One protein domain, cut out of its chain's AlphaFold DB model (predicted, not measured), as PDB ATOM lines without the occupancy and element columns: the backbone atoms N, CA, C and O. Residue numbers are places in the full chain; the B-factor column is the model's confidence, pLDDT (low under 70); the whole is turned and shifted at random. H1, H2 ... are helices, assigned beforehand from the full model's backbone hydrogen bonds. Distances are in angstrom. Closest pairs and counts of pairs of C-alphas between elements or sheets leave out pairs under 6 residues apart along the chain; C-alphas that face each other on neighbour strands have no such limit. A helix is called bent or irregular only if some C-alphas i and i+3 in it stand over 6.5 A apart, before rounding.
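This is residues 58 to 125 of the 126 residues of the protein "Hypothetical protein" of Euplotes crassus (UniProt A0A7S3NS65). A long helical arm, H1, sticks out from a small head in which the shorter helices H2 and H3 pack on each other, crossed at a steep tilt. The arm makes most of the length, and residues 120 to 125 stick out beyond the head. The printed part has 68 residues with three named helices, H1, H2 and H3 in chain order, and is all helix. It is extended, with a radius of gyration of the C-alphas of 18.6 A, and spans 57 by 31 by 16 A.

H1, residues 58 to 84, is close to but not clearly touching H2, residues 86 to 100; their closest C-alphas, of Leu 81 and Ser 87, are 6.3 A apart. They run the same way at a steep tilt of 58 degrees. H2 touches H3, residues 104 to 123, opposite ways at a steep tilt of 53 degrees; their closest C-alphas, of Val 93 and Ala 111, are 6.2 A apart. H1 and H3 are apart. Each O i to N i+4 pair is within hydrogen-bond range in H1 and H2, and 14 of 16 are in H3.

H1 begins at C-alpha 58 (135.206, 174.363, 187.603) and is 39.0 A long. H2 measures 21.1 A. H3, 29.5 A long, ends at C-alpha 123 (167.038, 210.631, 166.185). It is irregular, with C-alphas 105 and 108 at 7.5 A, and has a kink of 27 degrees near residue 111.

The C-alphas farthest apart, of Glu 58 and Lys 100, are 57.2 A apart. The printed part has no cut, and both links are tight. No printed residue is under 70 in pLDDT.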
ATOM      1  N   GLU A  58     135.471 172.967 187.956       94.62
ATOM      2  CA  GLU A  58     135.206 174.363 187.603       94.62
ATOM      3  C   GLU A  58     136.237 175.306 188.243       94.62
ATOM      4  O   GLU A  58     136.800 176.176 187.569       94.62
ATOM      5  N   LYS A  59     136.563 175.101 189.527       95.62
ATOM      6  CA  LYS A  59     137.613 175.869 190.218       95.62
ATOM      7  C   LYS A  59     138.976 175.675 189.559       95.62
ATOM      8  O   LYS A  59     139.670 176.669 189.322       95.62
ATOM      9  N   ALA A  60     139.341 174.438 189.225       95.56
ATOM     10  CA  ALA A  60     140.596 174.125 188.549       95.56
ATOM     11  C   ALA A  60     140.674 174.795 187.172       95.56
ATOM     12  O   ALA A  60     141.706 175.370 186.819       95.56
ATOM     13  N   LYS A  61     139.572 174.802 186.415       96.00
ATOM     14  CA  LYS A  61     139.492 175.473 185.115       96.00
ATOM     15  C   LYS A  61     139.667 176.988 185.239       96.00
ATOM     16  O   LYS A  61     140.478 177.568 184.521       96.00
ATOM     17  N   ILE A  62     138.983 177.621 186.193       95.25
ATOM     18  CA  ILE A  62     139.123 179.063 186.462       95.25
ATOM     19  C   ILE A  62     140.565 179.411 186.859       95.25
ATOM     20  O   ILE A  62     141.093 180.457 186.469       95.25
ATOM     21  N   GLU A  63     141.218 178.569 187.660       95.62
ATOM     22  CA  GLU A  63     142.613 178.778 188.045       95.62
ATOM     23  C   GLU A  63     143.572 178.606 186.861       95.62
ATOM     24  O   GLU A  63     144.465 179.442 186.678       95.62
ATOM     25  N   ALA A  64     143.358 177.589 186.025       95.94
ATOM     26  CA  ALA A  64     144.140 177.359 184.815       95.94
ATOM     27  C   ALA A  64     144.036 178.544 183.841       95.94
ATOM     28  O   ALA A  64     145.063 179.054 183.391       95.94
ATOM     29  N   GLU A  65     142.827 179.057 183.597       96.44
ATOM     30  CA  GLU A  65     142.603 180.241 182.754       96.44
ATOM     31  C   GLU A  65     143.290 181.491 183.331       96.44
ATOM     32  O   GLU A  65     143.944 182.250 182.610       96.44
ATOM     33  N   LYS A  66     143.221 181.701 184.654       96.38
ATOM     34  CA  LYS A  66     143.944 182.802 185.319       96.38
ATOM     35  C   LYS A  66     145.456 182.663 185.170       96.38
ATOM     36  O   LYS A  66     146.144 183.674 184.997       96.38
ATOM     37  N   LEU A  67     145.984 181.448 185.282       96.69
ATOM     38  CA  LEU A  67     147.407 181.178 185.115       96.69
ATOM     39  C   LEU A  67     147.847 181.453 183.676       96.69
ATOM     40  O   LEU A  67     148.871 182.106 183.471       96.69
ATOM     41  N   GLU A  68     147.073 181.005 182.693       96.38
ATOM     42  CA  GLU A  68     147.352 181.245 181.280       96.38
ATOM     43  C   GLU A  68     147.328 182.740 180.951       96.38
ATOM     44  O   GLU A  68     148.280 183.259 180.368       96.38
ATOM     45  N   LEU A  69     146.323 183.472 181.437       96.88
ATOM     46  CA  LEU A  69     146.244 184.921 181.258       96.88
ATOM     47  C   LEU A  69     147.457 185.651 181.858       96.88
ATOM     48  O   LEU A  69     147.939 186.633 181.291       96.88
ATOM     49  N   ARG A  70     147.967 185.198 183.011       96.25
ATOM     50  CA  ARG A  70     149.192 185.765 183.606       96.25
ATOM     51  C   ARG A  70     150.416 185.501 182.735       96.25
ATOM     52  O   ARG A  70     151.218 186.416 182.572       96.25
ATOM     53  N   LYS A  71     150.545 184.294 182.175       97.12
ATOM     54  CA  LYS A  71     151.643 183.944 181.261       97.12
ATOM     55  C   LYS A  71     151.604 184.803 180.002       97.12
ATOM     56  O   LYS A  71     152.576 185.486 179.721       97.12
ATOM     57  N   GLN A  72     150.447 184.898 179.347       96.88
ATOM     58  CA  GLN A  72     150.283 185.732 178.151       96.88
ATOM     59  C   GLN A  72     150.659 187.200 178.409       96.88
ATOM     60  O   GLN A  72     151.328 187.827 177.591       96.88
ATOM     61  N   LYS A  73     150.276 187.759 179.567       96.06
ATOM     62  CA  LYS A  73     150.672 189.124 179.958       96.06
ATOM     63  C   LYS A  73     152.177 189.264 180.184       96.06
ATOM     64  O   LYS A  73     152.736 190.303 179.836       96.06
ATOM     65  N   ALA A  74     152.821 188.257 180.771       96.62
ATOM     66  CA  ALA A  74     154.270 188.246 180.943       96.62
ATOM     67  C   ALA A  74     154.981 188.209 179.582       96.62
ATOM     68  O   ALA A  74     155.841 189.048 179.335       96.62
ATOM     69  N   ASP A  75     154.542 187.344 178.666       97.62
ATOM     70  CA  ASP A  75     155.121 187.215 177.323       97.62
ATOM     71  C   ASP A  75     154.984 188.516 176.511       97.62
ATOM     72  O   ASP A  75     155.925 188.962 175.847       97.62
ATOM     73  N   GLN A  76     153.822 189.175 176.594       97.44
ATOM     74  CA  GLN A  76     153.600 190.485 175.971       97.44
ATOM     75  C   GLN A  76     154.542 191.549 176.541       97.44
ATOM     76  O   GLN A  76     155.093 192.361 175.795       97.44
ATOM     77  N   PHE A  77     154.744 191.543 177.857       96.62
ATOM     78  CA  PHE A  77     155.648 192.478 178.512       96.62
ATOM     79  C   PHE A  77     157.113 192.228 178.127       96.62
ATOM     80  O   PHE A  77     157.831 193.176 177.811       96.62
ATOM     81  N   GLU A  78     157.554 190.971 178.083       95.81
ATOM     82  CA  GLU A  78     158.898 190.610 177.617       95.81
ATOM     83  C   GLU A  78     159.127 191.028 176.161       95.81
ATOM     84  O   GLU A  78     160.170 191.601 175.832       95.81
ATOM     85  N   THR A  79     158.129 190.810 175.301       97.06
ATOM     86  CA  THR A  79     158.161 191.251 173.902       97.06
ATOM     87  C   THR A  79     158.320 192.768 173.816       97.06
ATOM     88  O   THR A  79     159.241 193.251 173.156       97.06
ATOM     89  N   TYR A  80     157.520 193.527 174.570       96.50
ATOM     90  CA  TYR A  80     157.636 194.984 174.640       96.50
ATOM     91  C   TYR A  80     159.030 195.442 175.092       96.50
ATOM     92  O   TYR A  80     159.613 196.345 174.488       96.50
ATOM     93  N   LEU A  81     159.606 194.819 176.126       95.56
ATOM     94  CA  LEU A  81     160.957 195.154 176.593       95.56
ATOM     95  C   LEU A  81     162.024 194.900 175.524       95.56
ATOM     96  O   LEU A  81     162.979 195.675 175.416       95.56
ATOM     97  N   LYS A  82     161.869 193.828 174.743       93.94
ATOM     98  CA  LYS A  82     162.792 193.467 173.663       93.94
ATOM     99  C   LYS A  82     162.694 194.430 172.482       93.94
ATOM    100  O   LYS A  82     163.726 194.867 171.985       93.94
ATOM    101  N   GLU A  83     161.482 194.761 172.050       94.81
ATOM    102  CA  GLU A  83     161.244 195.626 170.887       94.81
ATOM    103  C   GLU A  83     161.567 197.095 171.171       94.81
ATOM    104  O   GLU A  83     162.121 197.786 170.324       94.81
ATOM    105  N   SER A  84     161.265 197.572 172.379       92.62
ATOM    106  CA  SER A  84     161.528 198.962 172.771       92.62
ATOM    107  C   SER A  84     163.002 199.259 173.064       92.62
ATOM    108  O   SER A  84     163.380 200.427 173.156       92.62
ATOM    109  N   GLY A  85     163.832 198.235 173.292       91.50
ATOM    110  CA  GLY A  85     165.231 198.408 173.696       91.50
ATOM    111  C   GLY A  85     165.417 198.998 175.103       91.50
ATOM    112  O   GLY A  85     166.544 199.330 175.480       91.50
ATOM    113  N   ILE A  86     164.354 199.109 175.915       92.31
ATOM    114  CA  ILE A  86     164.403 199.712 177.263       92.31
ATOM    115  C   ILE A  86     165.467 199.037 178.134       92.31
ATOM    116  O   ILE A  86     166.264 199.722 178.777       92.31
ATOM    117  N   SER A  87     165.529 197.704 178.118       94.56
ATOM    118  CA  SER A  87     166.517 196.942 178.892       94.56
ATOM    119  C   SER A  87     167.955 197.309 178.518       94.56
ATOM    120  O   SER A  87     168.797 197.474 179.398       94.56
ATOM    121  N   GLN A  88     168.236 197.489 177.225       94.00
ATOM    122  CA  GLN A  88     169.568 197.848 176.728       94.00
ATOM    123  C   GLN A  88     169.926 199.287 177.115       94.00
ATOM    124  O   GLN A  88     171.025 199.537 177.609       94.00
ATOM    125  N   ALA A  89     168.984 200.224 176.970       94.06
ATOM    126  CA  ALA A  89     169.180 201.612 177.381       94.06
ATOM    127  C   ALA A  89     169.497 201.718 178.882       94.06
ATOM    128  O   ALA A  89     170.445 202.402 179.270       94.06
ATOM    129  N   PHE A  90     168.761 200.989 179.730       94.88
ATOM    130  CA  PHE A  90     169.036 200.937 181.167       94.88
ATOM    131  C   PHE A  90     170.400 200.326 181.481       94.88
ATOM    132  O   PHE A  90     171.120 200.869 182.316       94.88
ATOM    133  N   GLN A  91     170.783 199.237 180.809       96.19
ATOM    134  CA  GLN A  91     172.100 198.616 180.990       96.19
ATOM    135  C   GLN A  91     173.241 199.580 180.652       96.19
ATOM    136  O   GLN A  91     174.190 199.688 181.428       96.19
ATOM    137  N   ILE A  92     173.134 200.320 179.544       96.00
ATOM    138  CA  ILE A  92     174.130 201.324 179.139       96.00
ATOM    139  C   ILE A  92     174.241 202.420 180.201       96.00
ATOM    140  O   ILE A  92     175.330 202.700 180.699       96.00
ATOM    141  N   VAL A  93     173.111 203.013 180.592       97.44
ATOM    142  CA  VAL A  93     173.083 204.103 181.578       97.44
ATOM    143  C   VAL A  93     173.622 203.636 182.931       97.44
ATOM    144  O   VAL A  93     174.389 204.354 183.570       97.44
ATOM    145  N   PHE A  94     173.264 202.429 183.362       97.56
ATOM    146  CA  PHE A  94     173.741 201.860 184.618       97.56
ATOM    147  C   PHE A  94     175.248 201.585 184.593       97.56
ATOM    148  O   PHE A  94     175.956 201.939 185.537       97.56
ATOM    149  N   ALA A  95     175.764 201.028 183.495       98.00
ATOM    150  CA  ALA A  95     177.199 200.843 183.311       98.00
ATOM    151  C   ALA A  95     177.950 202.185 183.355       98.00
ATOM    152  O   ALA A  95     178.998 202.281 183.995       98.00
ATOM    153  N   GLU A  96     177.399 203.241 182.747       97.38
ATOM    154  CA  GLU A  96     177.973 204.588 182.819       97.38
ATOM    155  C   GLU A  96     177.985 205.155 184.244       97.38
ATOM    156  O   GLU A  96     178.968 205.785 184.634       97.38
ATOM    157  N   ILE A  97     176.917 204.940 185.018       98.19
ATOM    158  CA  ILE A  97     176.809 205.390 186.414       98.19
ATOM    159  C   ILE A  97     177.928 204.784 187.261       98.19
ATOM    160  O   ILE A  97     178.625 205.520 187.964       98.19
ATOM    161  N   ILE A  98     178.146 203.471 187.136       97.81
ATOM    162  CA  ILE A  98     179.223 202.763 187.842       97.81
ATOM    163  C   ILE A  98     180.587 203.266 187.366       97.81
ATOM    164  O   ILE A  98     181.428 203.634 188.184       97.81
ATOM    165  N   ALA A  99     180.811 203.311 186.051       98.00
ATOM    166  CA  ALA A  99     182.108 203.670 185.483       98.00
ATOM    167  C   ALA A  99     182.534 205.105 185.826       98.00
ATOM    168  O   ALA A  99     183.719 205.369 186.020       98.00
ATOM    169  N   LYS A 100     181.577 206.037 185.905       97.62
ATOM    170  CA  LYS A 100     181.829 207.451 186.223       97.62
ATOM    171  C   LYS A 100     181.792 207.750 187.723       97.62
ATOM    172  O   LYS A 100     182.083 208.881 188.099       97.62
ATOM    173  N   GLY A 101     181.427 206.776 188.561       97.50
ATOM    174  CA  GLY A 101     181.261 206.980 190.000       97.50
ATOM    175  C   GLY A 101     180.238 208.074 190.307       97.50
ATOM    176  O   GLY A 101     180.522 208.978 191.094       97.50
ATOM    177  N   VAL A 102     179.081 208.047 189.633       97.31
ATOM    178  CA  VAL A 102     178.029 209.050 189.854       97.31
ATOM    179  C   VAL A 102     177.539 208.938 191.304       97.31
ATOM    180  O   VAL A 102     177.140 207.848 191.707       97.31
ATOM    181  N   PRO A 103     177.542 210.037 192.080       97.69
ATOM    182  CA  PRO A 103     177.045 210.035 193.453       97.69
ATOM    183  C   PRO A 103     175.585 209.576 193.552       97.69
ATOM    184  O   PRO A 103     174.774 209.936 192.696       97.69
ATOM    185  N   ASP A 104     175.242 208.841 194.612       96.50
ATOM    186  CA  ASP A 104     173.908 208.252 194.821       96.50
ATOM    187  C   ASP A 104     172.771 209.286 194.739       96.50
ATOM    188  O   ASP A 104     171.730 209.033 194.130       96.50
ATOM    189  N   ASP A 105     172.993 210.495 195.265       97.94
ATOM    190  CA  ASP A 105     172.050 211.622 195.221       97.94
ATOM    191  C   ASP A 105     171.804 212.158 193.797       97.94
ATOM    192  O   ASP A 105     170.829 212.872 193.547       97.94
ATOM    193  N   LYS A 106     172.665 211.795 192.840       97.38
ATOM    194  CA  LYS A 106     172.637 212.244 191.439       97.38
ATOM    195  C   LYS A 106     172.328 211.131 190.440       97.38
ATOM    196  O   LYS A 106     172.181 211.418 189.254       97.38
ATOM    197  N   VAL A 107     172.182 209.884 190.882       97.06
ATOM    198  CA  VAL A 107     171.897 208.725 190.014       97.06
ATOM    199  C   VAL A 107     170.644 208.952 189.163       97.06
ATOM    200  O   VAL A 107     170.687 208.810 187.940       97.06
ATOM    201  N   PHE A 108     169.536 209.374 189.781       96.62
ATOM    202  CA  PHE A 108     168.272 209.595 189.069       96.62
ATOM    203  C   PHE A 108     168.347 210.746 188.061       96.62
ATOM    204  O   PHE A 108     167.871 210.618 186.931       96.62
ATOM    205  N   THR A 109     168.949 211.872 188.452       97.31
ATOM    206  CA  THR A 109     169.078 213.043 187.572       97.31
ATOM    207  C   THR A 109     169.999 212.741 186.394       97.31
ATOM    208  O   THR A 109     169.661 213.076 185.256       97.31
ATOM    209  N   TYR A 110     171.103 212.031 186.642       97.31
ATOM    210  CA  TYR A 110     172.008 211.542 185.608       97.31
ATOM    211  C   TYR A 110     171.299 210.602 184.630       97.31
ATOM    212  O   TYR A 110     171.339 210.830 183.419       97.31
ATOM    213  N   ALA A 111     170.595 209.586 185.138       97.00
ATOM    214  CA  ALA A 111     169.901 208.610 184.305       97.00
ATOM    215  C   ALA A 111     168.857 209.274 183.395       97.00
ATOM    216  O   ALA A 111     168.838 209.038 182.186       97.00
ATOM    217  N   ALA A 112     168.038 210.177 183.943       96.19
ATOM    218  CA  ALA A 112     167.038 210.907 183.170       96.19
ATOM    219  C   ALA A 112     167.668 211.815 182.098       96.19
ATOM    220  O   ALA A 112     167.122 211.957 181.001       96.19
ATOM    221  N   ALA A 113     168.798 212.462 182.392       96.44
ATOM    222  CA  ALA A 113     169.521 213.260 181.404       96.44
ATOM    223  C   ALA A 113     170.096 212.378 180.285       96.44
ATOM    224  O   ALA A 113     169.939 212.709 179.107       96.44
ATOM    225  N   ARG A 114     170.696 211.234 180.635       96.69
ATOM    226  CA  ARG A 114     171.310 210.324 179.662       96.69
ATOM    227  C   ARG A 114     170.279 209.653 178.759       96.69
ATOM    228  O   ARG A 114     170.496 209.622 177.556       96.69
ATOM    229  N   LEU A 115     169.127 209.229 179.283       94.62
ATOM    230  CA  LEU A 115     168.031 208.692 178.461       94.62
ATOM    231  C   LEU A 115     167.543 209.705 177.409       94.62
ATOM    232  O   LEU A 115     167.326 209.346 176.253       94.62
ATOM    233  N   ARG A 116     167.432 210.992 177.768       94.06
ATOM    234  CA  ARG A 116     167.090 212.052 176.799       94.06
ATOM    235  C   ARG A 116     168.191 212.273 175.762       94.06
ATOM    236  O   ARG A 116     167.878 212.588 174.618       94.06
ATOM    237  N   ALA A 117     169.458 212.149 176.157       94.38
ATOM    238  CA  ALA A 117     170.587 212.247 175.237       94.38
ATOM    239  C   ALA A 117     170.605 211.076 174.244       94.38
ATOM    240  O   ALA A 117     170.707 211.320 173.049       94.38
ATOM    241  N   LEU A 118     170.386 209.844 174.719       92.44
ATOM    242  CA  LEU A 118     170.265 208.653 173.873       92.44
ATOM    243  C   LEU A 118     169.150 208.801 172.835       92.44
ATOM    244  O   LEU A 118     169.363 208.475 171.675       92.44
ATOM    245  N   LYS A 119     167.993 209.362 173.216       89.88
ATOM    246  CA  LYS A 119     166.928 209.657 172.247       89.88
ATOM    247  C   LYS A 119     167.422 210.581 171.127       89.88
ATOM    248  O   LYS A 119     167.202 210.287 169.963       89.88
ATOM    249  N   LYS A 120     168.107 211.677 171.471       93.19
ATOM    250  CA  LYS A 120     168.647 212.618 170.473       93.19
ATOM    251  C   LYS A 120     169.727 211.982 169.597       93.19
ATOM    252  O   LYS A 120     169.811 212.301 168.423       93.19
ATOM    253  N   GLU A 121     170.579 211.136 170.175       92.56
ATOM    254  CA  GLU A 121     171.607 210.392 169.437       92.56
ATOM    255  C   GLU A 121     170.969 209.443 168.418       92.56
ATOM    256  O   GLU A 121     171.430 209.391 167.284       92.56
ATOM    257  N   LEU A 122     169.883 208.764 168.803       88.62
ATOM    258  CA  LEU A 122     169.125 207.882 167.920       88.62
ATOM    259  C   LEU A 122     168.411 208.661 166.806       88.62
ATOM    260  O   LEU A 122     168.559 208.306 165.645       88.62
ATOM    261  N   ASP A 123     167.727 209.759 167.151       90.94
ATOM    262  CA  ASP A 123     167.038 210.631 166.185       90.94
ATOM    263  C   ASP A 123     168.011 211.211 165.122       90.94
ATOM    264  O   ASP A 123     167.583 211.581 164.036       90.94
ATOM    265  N   ASN A 124     169.311 211.327 165.435       90.56
ATOM    266  CA  ASN A 124     170.347 211.837 164.522       90.56
ATOM    267  C   ASN A 124     171.094 210.734 163.745       90.56
ATOM    268  O   ASN A 124     171.952 211.058 162.922       90.56
ATOM    269  N   ALA A 125     170.876 209.461 164.084       83.44
ATOM    270  CA  ALA A 125     171.538 208.322 163.448       83.44
ATOM    271  C   ALA A 125     170.747 207.758 162.250       83.44
ATOM    272  O   ALA A 125     171.305 206.961 161.494       83.44
TER     273      ALA A 125